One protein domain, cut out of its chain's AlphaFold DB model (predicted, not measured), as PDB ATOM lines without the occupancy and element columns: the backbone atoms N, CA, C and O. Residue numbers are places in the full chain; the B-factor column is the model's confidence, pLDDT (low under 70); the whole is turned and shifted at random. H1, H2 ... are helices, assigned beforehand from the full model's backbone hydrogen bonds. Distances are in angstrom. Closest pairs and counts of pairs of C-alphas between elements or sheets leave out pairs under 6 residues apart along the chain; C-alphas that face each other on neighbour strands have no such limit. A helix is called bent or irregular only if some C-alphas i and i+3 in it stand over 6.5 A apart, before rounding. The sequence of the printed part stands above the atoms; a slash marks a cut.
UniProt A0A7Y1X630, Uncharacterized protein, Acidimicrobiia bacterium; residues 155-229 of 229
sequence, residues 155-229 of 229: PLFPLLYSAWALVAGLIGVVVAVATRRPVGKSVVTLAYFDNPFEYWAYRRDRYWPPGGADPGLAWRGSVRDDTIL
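This is residues 155 to 229 of the 229 residues of an uncharacterized protein of Acidimicrobiia bacterium (UniProt A0A7Y1X630). One long helix, H1, and a shorter one, H2, that folds back beside it make a helical hairpin; a third helix, H3, turns away from the hairpin at about a right angle. After H3, a long stretch with no named element, residues 205 to 229, loops back toward H2 and then runs away again to the last residue. The printed part has 75 residues, with three named helices in the order H1, H2, H3 and no named strand; its class is all helix. It is compact, with a radius of gyration of the C-alphas of 12.8 A, and flat in outline, spanning 37 by 36 by 17 A.

H1, residues 156 to 179, and H2, residues 183 to 193, touch and form a helical hairpin. Their closest C-alphas, those of Ala 165 and Ala 191, are 4.2 A apart. They run opposite ways at a shallow tilt of 31 degrees. H3, residues 196 to 204, is close to H2 but not clearly touching, with the C-alphas of Phe 193 and Tyr 199 closest at 6.0 A; their lines are about perpendicular, at 74 degrees. H3 is also close to H1 but not clearly touching: the closest C-alphas, those of Tyr 161 and Phe 197, are 7.2 A apart, and the lines are about perpendicular at 88 degrees. In H1, H2 and H3, every O i to N i+4 pair is within hydrogen-bond range.

H1 begins at C-alpha 156, (62.731, -42.076, -37.494), and is 33.3 A long from first to last C-alpha. H2 measures 14.4 A; it is neither bent nor irregular, but only just: C-alphas 190 and 193 are 6.1 A apart. H3 measures 12.1 A and ends at C-alpha 204, (56.324, -44.129, -17.322).

The two C-alphas farthest apart, those of Pro 155 and Thr 227, are 37.4 A apart. The printed part has no cut, and both links are tight. The mean pLDDT of the printed part is 91.2; residues 224 to 229, the last being the chain's last residue, are under 70.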
ATOM      1  N   PRO A 155      65.535 -38.931 -36.847       95.94
ATOM      2  CA  PRO A 155      64.608 -38.759 -37.968       95.94
ATOM      3  C   PRO A 155      63.479 -39.792 -38.005       95.94
ATOM      4  O   PRO A 155      62.405 -39.510 -38.532       95.94
ATOM      5  N   LEU A 156      63.705 -40.988 -37.453       98.00
ATOM      6  CA  LEU A 156      62.731 -42.076 -37.494       98.00
ATOM      7  C   LEU A 156      61.571 -41.851 -36.528       98.00
ATOM      8  O   LEU A 156      60.502 -42.406 -36.749       98.00
ATOM      9  N   PHE A 157      61.746 -41.038 -35.480       97.19
ATOM     10  CA  PHE A 157      60.695 -40.811 -34.489       97.19
ATOM     11  C   PHE A 157      59.380 -40.301 -35.105       97.19
ATOM     12  O   PHE A 157      58.377 -41.009 -34.990       97.19
ATOM     13  N   PRO A 158      59.348 -39.143 -35.801       95.19
ATOM     14  CA  PRO A 158      58.113 -38.663 -36.415       95.19
ATOM     15  C   PRO A 158      57.577 -39.637 -37.472       95.19
ATOM     16  O   PRO A 158      56.369 -39.821 -37.558       95.19
ATOM     17  N   LEU A 159      58.449 -40.314 -38.230       96.94
ATOM     18  CA  LEU A 159      58.027 -41.275 -39.255       96.94
ATOM     19  C   LEU A 159      57.299 -42.477 -38.649       96.94
ATOM     20  O   LEU A 159      56.202 -42.814 -39.085       96.94
ATOM     21  N   LEU A 160      57.883 -43.102 -37.626       98.00
ATOM     22  CA  LEU A 160      57.297 -44.254 -36.944       98.00
ATOM     23  C   LEU A 160      56.022 -43.863 -36.196       98.00
ATOM     24  O   LEU A 160      55.029 -44.588 -36.254       98.00
ATOM     25  N   TYR A 161      56.028 -42.701 -35.538       97.25
ATOM     26  CA  TYR A 161      54.854 -42.184 -34.847       97.25
ATOM     27  C   TYR A 161      53.693 -41.962 -35.825       97.25
ATOM     28  O   TYR A 161      52.584 -42.443 -35.591       97.25
ATOM     29  N   SER A 162      53.942 -41.270 -36.941       96.69
ATOM     30  CA  SER A 162      52.924 -40.978 -37.953       96.69
ATOM     31  C   SER A 162      52.466 -42.224 -38.710       96.69
ATOM     32  O   SER A 162      51.272 -42.356 -38.971       96.69
ATOM     33  N   ALA A 163      53.372 -43.155 -39.024       98.12
ATOM     34  CA  ALA A 163      53.021 -44.422 -39.662       98.12
ATOM     35  C   ALA A 163      52.072 -45.243 -38.780       98.12
ATOM     36  O   ALA A 163      51.049 -45.730 -39.263       98.12
ATOM     37  N   TRP A 164      52.361 -45.329 -37.476       98.50
ATOM     38  CA  TRP A 164      51.453 -45.955 -36.519       98.50
ATOM     39  C   TRP A 164      50.099 -45.250 -36.490       98.50
ATOM     40  O   TRP A 164      49.067 -45.894 -36.663       98.50
ATOM     41  N   ALA A 165      50.100 -43.925 -36.307       97.69
ATOM     42  CA  ALA A 165      48.874 -43.141 -36.203       97.69
ATOM     43  C   ALA A 165      47.969 -43.314 -37.435       97.69
ATOM     44  O   ALA A 165      46.753 -43.428 -37.292       97.69
ATOM     45  N   LEU A 166      48.553 -43.394 -38.634       98.19
ATOM     46  CA  LEU A 166      47.815 -43.637 -39.869       98.19
ATOM     47  C   LEU A 166      47.192 -45.039 -39.892       98.19
ATOM     48  O   LEU A 166      45.978 -45.170 -40.052       98.19
ATOM     49  N   VAL A 167      48.001 -46.088 -39.707       98.38
ATOM     50  CA  VAL A 167      47.531 -47.481 -39.791       98.38
ATOM     51  C   VAL A 167      46.510 -47.780 -38.693       98.38
ATOM     52  O   VAL A 167      45.409 -48.254 -38.973       98.38
ATOM     53  N   ALA A 168      46.834 -47.456 -37.441       98.12
ATOM     54  CA  ALA A 168      45.949 -47.695 -36.310       98.12
ATOM     55  C   ALA A 168      44.713 -46.780 -36.328       98.12
ATOM     56  O   ALA A 168      43.652 -47.179 -35.848       98.12
ATOM     57  N   GLY A 169      44.800 -45.596 -36.943       98.00
ATOM     58  CA  GLY A 169      43.647 -44.737 -37.198       98.00
ATOM     59  C   GLY A 169      42.644 -45.377 -38.155       98.00
ATOM     60  O   GLY A 169      41.453 -45.424 -37.845       98.00
ATOM     61  N   LEU A 170      43.118 -45.947 -39.268       98.31
ATOM     62  CA  LEU A 170      42.274 -46.696 -40.205       98.31
ATOM     63  C   LEU A 170      41.632 -47.915 -39.529       98.31
ATOM     64  O   LEU A 170      40.424 -48.123 -39.647       98.31
ATOM     65  N   ILE A 171      42.408 -48.671 -38.745       98.19
ATOM     66  CA  ILE A 171      41.886 -49.787 -37.940       98.19
ATOM     67  C   ILE A 171      40.828 -49.285 -36.947       98.19
ATOM     68  O   ILE A 171      39.784 -49.914 -36.798       98.19
ATOM     69  N   GLY A 172      41.042 -48.134 -36.307       97.94
ATOM     70  CA  GLY A 172      40.090 -47.522 -35.380       97.94
ATOM     71  C   GLY A 172      38.744 -47.192 -36.013       97.94
ATOM     72  O   GLY A 172      37.715 -47.387 -35.368       97.94
ATOM     73  N   VAL A 173      38.728 -46.765 -37.280       98.31
ATOM     74  CA  VAL A 173      37.484 -46.574 -38.040       98.31
ATOM     75  C   VAL A 173      36.779 -47.912 -38.266       98.31
ATOM     76  O   VAL A 173      35.589 -48.029 -37.972       98.31
ATOM     77  N   VAL A 174      37.507 -48.937 -38.723       98.38
ATOM     78  CA  VAL A 174      36.946 -50.278 -38.968       98.38
ATOM     79  C   VAL A 174      36.370 -50.881 -37.684       98.38
ATOM     80  O   VAL A 174      35.227 -51.337 -37.675       98.38
ATOM     81  N   VAL A 175      37.120 -50.830 -36.579       97.75
ATOM     82  CA  VAL A 175      36.689 -51.323 -35.263       97.75
ATOM     83  C   VAL A 175      35.453 -50.576 -34.782       97.75
ATOM     84  O   VAL A 175      34.507 -51.210 -34.314       97.75
ATOM     85  N   ALA A 176      35.421 -49.249 -34.914       97.56
ATOM     86  CA  ALA A 176      34.270 -48.456 -34.508       97.56
ATOM     87  C   ALA A 176      32.992 -48.871 -35.244       97.56
ATOM     88  O   ALA A 176      31.962 -49.074 -34.604       97.56
ATOM     89  N   VAL A 177      33.072 -49.065 -36.565       97.75
ATOM     90  CA  VAL A 177      31.933 -49.505 -37.385       97.75
ATOM     91  C   VAL A 177      31.509 -50.929 -37.019       97.75
ATOM     92  O   VAL A 177      30.335 -51.161 -36.732       97.75
ATOM     93  N   ALA A 178      32.455 -51.869 -36.958       97.81
ATOM     94  CA  ALA A 178      32.174 -53.278 -36.675       97.81
ATOM     95  C   ALA A 178      31.596 -53.511 -35.268       97.81
ATOM     96  O   ALA A 178      30.789 -54.415 -35.069       97.81
ATOM     97  N   THR A 179      31.986 -52.688 -34.292       96.88
ATOM     98  CA  THR A 179      31.582 -52.835 -32.881       96.88
ATOM     99  C   THR A 179      30.562 -51.792 -32.417       96.88
ATOM    100  O   THR A 179      30.200 -51.778 -31.242       96.88
ATOM    101  N   ARG A 180      30.092 -50.918 -33.321       96.12
ATOM    102  CA  ARG A 180      29.202 -49.775 -33.030       96.12
ATOM    103  C   ARG A 180      29.717 -48.868 -31.901       96.12
ATOM    104  O   ARG A 180      28.935 -48.301 -31.138       96.12
ATOM    105  N   ARG A 181      31.041 -48.722 -31.789       95.50
ATOM    106  CA  ARG A 181      31.698 -47.804 -30.845       95.50
ATOM    107  C   ARG A 181      31.819 -46.398 -31.444       95.50
ATOM    108  O   ARG A 181      31.841 -46.250 -32.665       95.50
ATOM    109  N   PRO A 182      31.963 -45.342 -30.622       96.69
ATOM    110  CA  PRO A 182      32.214 -43.998 -31.132       96.69
ATOM    111  C   PRO A 182      33.506 -43.942 -31.961       96.69
ATOM    112  O   PRO A 182      34.589 -44.244 -31.449       96.69
ATOM    113  N   VAL A 183      33.400 -43.512 -33.224       96.38
ATOM    114  CA  VAL A 183      34.525 -43.467 -34.179       96.38
ATOM    115  C   VAL A 183      35.684 -42.643 -33.630       96.38
ATOM    116  O   VAL A 183      36.791 -43.156 -33.506       96.38
ATOM    117  N   GLY A 184      35.426 -41.400 -33.211       95.12
ATOM    118  CA  GLY A 184      36.478 -40.511 -32.715       95.12
ATOM    119  C   GLY A 184      37.225 -41.075 -31.503       95.12
ATOM    120  O   GLY A 184      38.449 -41.010 -31.452       95.12
ATOM    121  N   LYS A 185      36.510 -41.689 -30.549       95.25
ATOM    122  CA  LYS A 185      37.141 -42.285 -29.361       95.25
ATOM    123  C   LYS A 185      37.963 -43.527 -29.718       95.25
ATOM    124  O   LYS A 185      39.060 -43.693 -29.189       95.25
ATOM    125  N   SER A 186      37.466 -44.358 -30.633       97.12
ATOM    126  CA  SER A 186      38.164 -45.564 -31.100       97.12
ATOM    127  C   SER A 186      39.439 -45.209 -31.865       97.12
ATOM    128  O   SER A 186      40.506 -45.726 -31.548       97.12
ATOM    129  N   VAL A 187      39.351 -44.254 -32.799       97.44
ATOM    130  CA  VAL A 187      40.499 -43.741 -33.563       97.44
ATOM    131  C   VAL A 187      41.545 -43.144 -32.631       97.44
ATOM    132  O   VAL A 187      42.700 -43.540 -32.700       97.44
ATOM    133  N   VAL A 188      41.167 -42.245 -31.715       95.88
ATOM    134  CA  VAL A 188      42.128 -41.639 -30.776       95.88
ATOM    135  C   VAL A 188      42.760 -42.692 -29.860       95.88
ATOM    136  O   VAL A 188      43.948 -42.606 -29.564       95.88
ATOM    137  N   THR A 189      42.003 -43.706 -29.433       96.81
ATOM    138  CA  THR A 189      42.557 -44.783 -28.599       96.81
ATOM    139  C   THR A 189      43.626 -45.567 -29.341       96.81
ATOM    140  O   THR A 189      44.749 -45.630 -28.860       96.81
ATOM    141  N   LEU A 190      43.323 -46.074 -30.537       97.62
ATOM    142  CA  LEU A 190      44.261 -46.926 -31.268       97.62
ATOM    143  C   LEU A 190      45.415 -46.136 -31.915       97.62
ATOM    144  O   LEU A 190      46.565 -46.573 -31.894       97.62
ATOM    145  N   ALA A 191      45.124 -44.970 -32.496       97.44
ATOM    146  CA  ALA A 191      46.101 -44.182 -33.250       97.44
ATOM    147  C   ALA A 191      47.048 -43.371 -32.364       97.44
ATOM    148  O   ALA A 191      48.210 -43.184 -32.728       97.44
ATOM    149  N   TYR A 192      46.543 -42.861 -31.238       95.94
ATOM    150  CA  TYR A 192      47.286 -41.966 -30.357       95.94
ATOM    151  C   TYR A 192      47.645 -42.647 -29.039       95.94
ATOM    152  O   TYR A 192      48.823 -42.838 -28.778       95.94
ATOM    153  N   PHE A 193      46.673 -43.061 -28.218       95.50
ATOM    154  CA  PHE A 193      46.995 -43.598 -26.888       95.50
ATOM    155  C   PHE A 193      47.783 -44.915 -26.957       95.50
ATOM    156  O   PHE A 193      48.783 -45.061 -26.259       95.50
ATOM    157  N   ASP A 194      47.377 -45.832 -27.832       97.25
ATOM    158  CA  ASP A 194      48.054 -47.111 -28.068       97.25
ATOM    159  C   ASP A 194      49.266 -46.982 -29.004       97.25
ATOM    160  O   ASP A 194      49.893 -47.981 -29.350       97.25
ATOM    161  N   ASN A 195      49.640 -45.769 -29.425       97.88
ATOM    162  CA  ASN A 195      50.914 -45.577 -30.105       97.88
ATOM    163  C   ASN A 195      52.049 -46.042 -29.177       97.88
ATOM    164  O   ASN A 195      52.098 -45.574 -28.038       97.88
ATOM    165  N   PRO A 196      52.988 -46.902 -29.624       97.69
ATOM    166  CA  PRO A 196      54.048 -47.430 -28.765       97.69
ATOM    167  C   PRO A 196      54.803 -46.349 -27.979       97.69
ATOM    168  O   PRO A 196      55.184 -46.561 -26.826       97.69
ATOM    169  N   PHE A 197      54.994 -45.175 -28.585       97.94
ATOM    170  CA  PHE A 197      55.700 -44.057 -27.970       97.94
ATOM    171  C   PHE A 197      54.878 -43.350 -26.885       97.94
ATOM    172  O   PHE A 197      55.433 -43.026 -25.833       97.94
ATOM    173  N   GLU A 198      53.578 -43.152 -27.113       96.50
ATOM    174  CA  GLU A 198      52.640 -42.580 -26.133       96.50
ATOM    175  C   GLU A 198      52.349 -43.567 -25.009       96.50
ATOM    176  O   GLU A 198      52.427 -43.207 -23.837       96.50
ATOM    177  N   TYR A 199      52.092 -44.834 -25.341       96.75
ATOM    178  CA  TYR A 199      51.904 -45.903 -24.368       96.75
ATOM    179  C   TYR A 199      53.091 -45.980 -23.406       96.75
ATOM    180  O   TYR A 199      52.910 -46.013 -22.186       96.75
ATOM    181  N   TRP A 200      54.321 -45.947 -23.933       96.94
ATOM    182  CA  TRP A 200      55.527 -45.925 -23.109       96.94
ATOM    183  C   TRP A 200      55.575 -44.692 -22.195       96.94
ATOM    184  O   TRP A 200      55.869 -44.824 -21.001       96.94
ATOM    185  N   ALA A 201      55.237 -43.513 -22.716       96.44
ATOM    186  CA  ALA A 201      55.217 -42.274 -21.947       96.44
ATOM    187  C   ALA A 201      54.159 -42.302 -20.831       96.44
ATOM    188  O   ALA A 201      54.500 -42.083 -19.665       96.44
ATOM    189  N   TYR A 202      52.929 -42.726 -21.127       94.44
ATOM    190  CA  TYR A 202      51.859 -42.857 -20.137       94.44
ATOM    191  C   TYR A 202      52.151 -43.917 -19.075       94.44
ATOM    192  O   TYR A 202      51.831 -43.724 -17.898       94.44
ATOM    193  N   ARG A 203      52.768 -45.041 -19.456       94.06
ATOM    194  CA  ARG A 203      53.213 -46.073 -18.508       94.06
ATOM    195  C   ARG A 203      54.299 -45.534 -17.579       94.06
ATOM    196  O   ARG A 203      54.231 -45.768 -16.373       94.06
ATOM    197  N   ARG A 204      55.270 -44.787 -18.112       93.75
ATOM    198  CA  ARG A 204      56.324 -44.129 -17.322       93.75
ATOM    199  C   ARG A 204      55.759 -43.061 -16.384       93.75
ATOM    200  O   ARG A 204      56.243 -42.914 -15.263       93.75
ATOM    201  N   ASP A 205      54.724 -42.353 -16.818       91.94
ATOM    202  CA  ASP A 205      53.992 -41.364 -16.025       91.94
ATOM    203  C   ASP A 205      52.955 -41.988 -15.066       91.94
ATOM    204  O   ASP A 205      52.293 -41.269 -14.324       91.94
ATOM    205  N   ARG A 206      52.822 -43.327 -15.036       91.81
ATOM    206  CA  ARG A 206      51.839 -44.070 -14.215       91.81
ATOM    207  C   ARG A 206      50.395 -43.592 -14.407       91.81
ATOM    208  O   ARG A 206      49.596 -43.564 -13.476       91.81
ATOM    209  N   TYR A 207      50.052 -43.219 -15.636       89.81
ATOM    210  CA  TYR A 207      48.734 -42.685 -15.980       89.81
ATOM    211  C   TYR A 207      48.008 -43.520 -17.042       89.81
ATOM    212  O   TYR A 207      47.033 -43.067 -17.639       89.81
ATOM    213  N   TRP A 208      48.463 -44.756 -17.271       91.94
ATOM    214  CA  TRP A 208      47.842 -45.671 -18.224       91.94
ATOM    215  C   TRP A 208      46.696 -46.504 -17.607       91.94
ATOM    216  O   TRP A 208      46.916 -47.135 -16.564       91.94
ATOM    217  N   PRO A 209      45.526 -46.608 -18.273       91.19
ATOM    218  CA  PRO A 209      45.120 -45.845 -19.457       91.19
ATOM    219  C   PRO A 209      44.692 -44.411 -19.085       91.19
ATOM    220  O   PRO A 209      44.106 -44.192 -18.020       91.19
ATOM    221  N   PRO A 210      44.947 -43.406 -19.936       88.69
ATOM    222  CA  PRO A 210      44.500 -42.038 -19.688       88.69
ATOM    223  C   PRO A 210      42.976 -41.921 -19.837       88.69
ATOM    224  O   PRO A 210      42.345 -42.689 -20.555       88.69
ATOM    225  N   GLY A 211      42.356 -40.930 -19.179       87.31
ATOM    226  CA  GLY A 211      40.886 -40.814 -19.127       87.31
ATOM    227  C   GLY A 211      40.203 -40.616 -20.488       87.31
ATOM    228  O   GLY A 211      39.016 -40.895 -20.628       87.31
ATOM    229  N   GLY A 212      40.950 -40.164 -21.499       87.88
ATOM    230  CA  GLY A 212      40.454 -40.030 -22.868       87.88
ATOM    231  C   GLY A 212      40.379 -41.344 -23.654       87.88
ATOM    232  O   GLY A 212      39.691 -41.379 -24.675       87.88
ATOM    233  N   ALA A 213      41.062 -42.402 -23.210       92.31
ATOM    234  CA  ALA A 213      41.101 -43.683 -23.907       92.31
ATOM    235  C   ALA A 213      39.806 -44.488 -23.696       92.31
ATOM    236  O   ALA A 213      39.112 -44.355 -22.682       92.31
ATOM    237  N   ASP A 214      39.452 -45.328 -24.665       93.94
ATOM    238  CA  ASP A 214      38.433 -46.360 -24.493       93.94
ATOM    239  C   ASP A 214      39.053 -47.569 -23.771       93.94
ATOM    240  O   ASP A 214      39.892 -48.249 -24.359       93.94
ATOM    241  N   PRO A 215      38.657 -47.877 -22.520       91.44
ATOM    242  CA  PRO A 215      39.261 -48.966 -21.752       91.44
ATOM    243  C   PRO A 215      39.008 -50.352 -22.359       91.44
ATOM    244  O   PRO A 215      39.725 -51.292 -22.034       91.44
ATOM    245  N   GLY A 216      38.001 -50.494 -23.229       91.88
ATOM    246  CA  GLY A 216      37.732 -51.746 -23.936       91.88
ATOM    247  C   GLY A 216      38.601 -51.959 -25.178       91.88
ATOM    248  O   GLY A 216      38.579 -53.056 -25.728       91.88
ATOM    249  N   LEU A 217      39.325 -50.928 -25.629       94.00
ATOM    250  CA  LEU A 217      40.225 -50.990 -26.786       94.00
ATOM    251  C   LEU A 217      41.691 -50.781 -26.402       94.00
ATOM    252  O   LEU A 217      42.555 -51.400 -27.013       94.00
ATOM    253  N   ALA A 218      41.948 -49.942 -25.395       95.12
ATOM    254  CA  ALA A 218      43.285 -49.603 -24.934       95.12
ATOM    255  C   ALA A 218      44.110 -50.856 -24.610       95.12
ATOM    256  O   ALA A 218      43.613 -51.824 -24.021       95.12
ATOM    257  N   TRP A 219      45.400 -50.812 -24.934       93.75
ATOM    258  CA  TRP A 219      46.345 -51.866 -24.592       93.75
ATOM    259  C   TRP A 219      46.293 -52.249 -23.110       93.75
ATOM    260  O   TRP A 219      46.156 -51.414 -22.209       93.75
ATOM    261  N   ARG A 220      46.455 -53.549 -22.844       87.31
ATOM    262  CA  ARG A 220      46.402 -54.104 -21.485       87.31
ATOM    263  C   ARG A 220      47.559 -53.593 -20.610       87.31
ATOM    264  O   ARG A 220      48.628 -53.228 -21.099       87.31
ATOM    265  N   GLY A 221      47.344 -53.629 -19.290       73.75
ATOM    266  CA  GLY A 221      48.361 -53.336 -18.269       73.75
ATOM    267  C   GLY A 221      48.175 -51.989 -17.567       73.75
ATOM    268  O   GLY A 221      48.982 -51.080 -17.752       73.75
ATOM    269  N   SER A 222      47.125 -51.868 -16.747       70.81
ATOM    270  CA  SER A 222      46.867 -50.687 -15.912       70.81
ATOM    271  C   SER A 222      47.957 -50.494 -14.857       70.81
ATOM    272  O   SER A 222      48.282 -51.430 -14.129       70.81
ATOM    273  N   VAL A 223      48.481 -49.272 -14.739       75.56
ATOM    274  CA  VAL A 223      49.453 -48.893 -13.688       75.56
ATOM    275  C   VAL A 223      49.052 -47.551 -13.067       75.56
ATOM    276  O   VAL A 223      49.904 -46.732 -12.735       75.56
ATOM    277  N   ARG A 224      47.745 -47.277 -12.991       63.28
ATOM    278  CA  ARG A 224      47.236 -46.037 -12.403       63.28
ATOM    279  C   ARG A 224      47.475 -46.037 -10.900       63.28
ATOM    280  O   ARG A 224      47.056 -46.960 -10.210       63.28
ATOM    281  N   ASP A 225      48.159 -45.001 -10.438       59.09
ATOM    282  CA  ASP A 225      48.374 -44.713  -9.026       59.09
ATOM    283  C   ASP A 225      47.460 -43.528  -8.678       59.09
ATOM    284  O   ASP A 225      47.781 -42.373  -8.970       59.09
ATOM    285  N   ASP A 226      46.278 -43.813  -8.128       54.62
ATOM    286  CA  ASP A 226      45.246 -42.800  -7.832       54.62
ATOM    287  C   ASP A 226      45.615 -41.910  -6.626       54.62
ATOM    288  O   ASP A 226      44.886 -40.994  -6.262       54.62
ATOM    289  N   THR A 227      46.783 -42.143  -6.024       46.72
ATOM    290  CA  THR A 227      47.346 -41.400  -4.885       46.72
ATOM    291  C   THR A 227      47.979 -40.053  -5.266       46.72
ATOM    292  O   THR A 227      48.512 -39.356  -4.404       46.72
ATOM    293  N   ILE A 228      47.936 -39.672  -6.549       44.25
ATOM    294  CA  ILE A 228      48.518 -38.429  -7.094       44.25
ATOM    295  C   ILE A 228      47.433 -37.566  -7.783       44.25
ATOM    296  O   ILE A 228      47.702 -36.894  -8.787       44.25
ATOM    297  N   LEU A 229      46.193 -37.624  -7.284       41.84
ATOM    298  CA  LEU A 229      45.081 -36.751  -7.682       41.84
ATOM    299  C   LEU A 229      44.805 -35.690  -6.617       41.84
ATOM    300  O   LEU A 229      44.745 -36.057  -5.425       41.84
TER     301      LEU A 229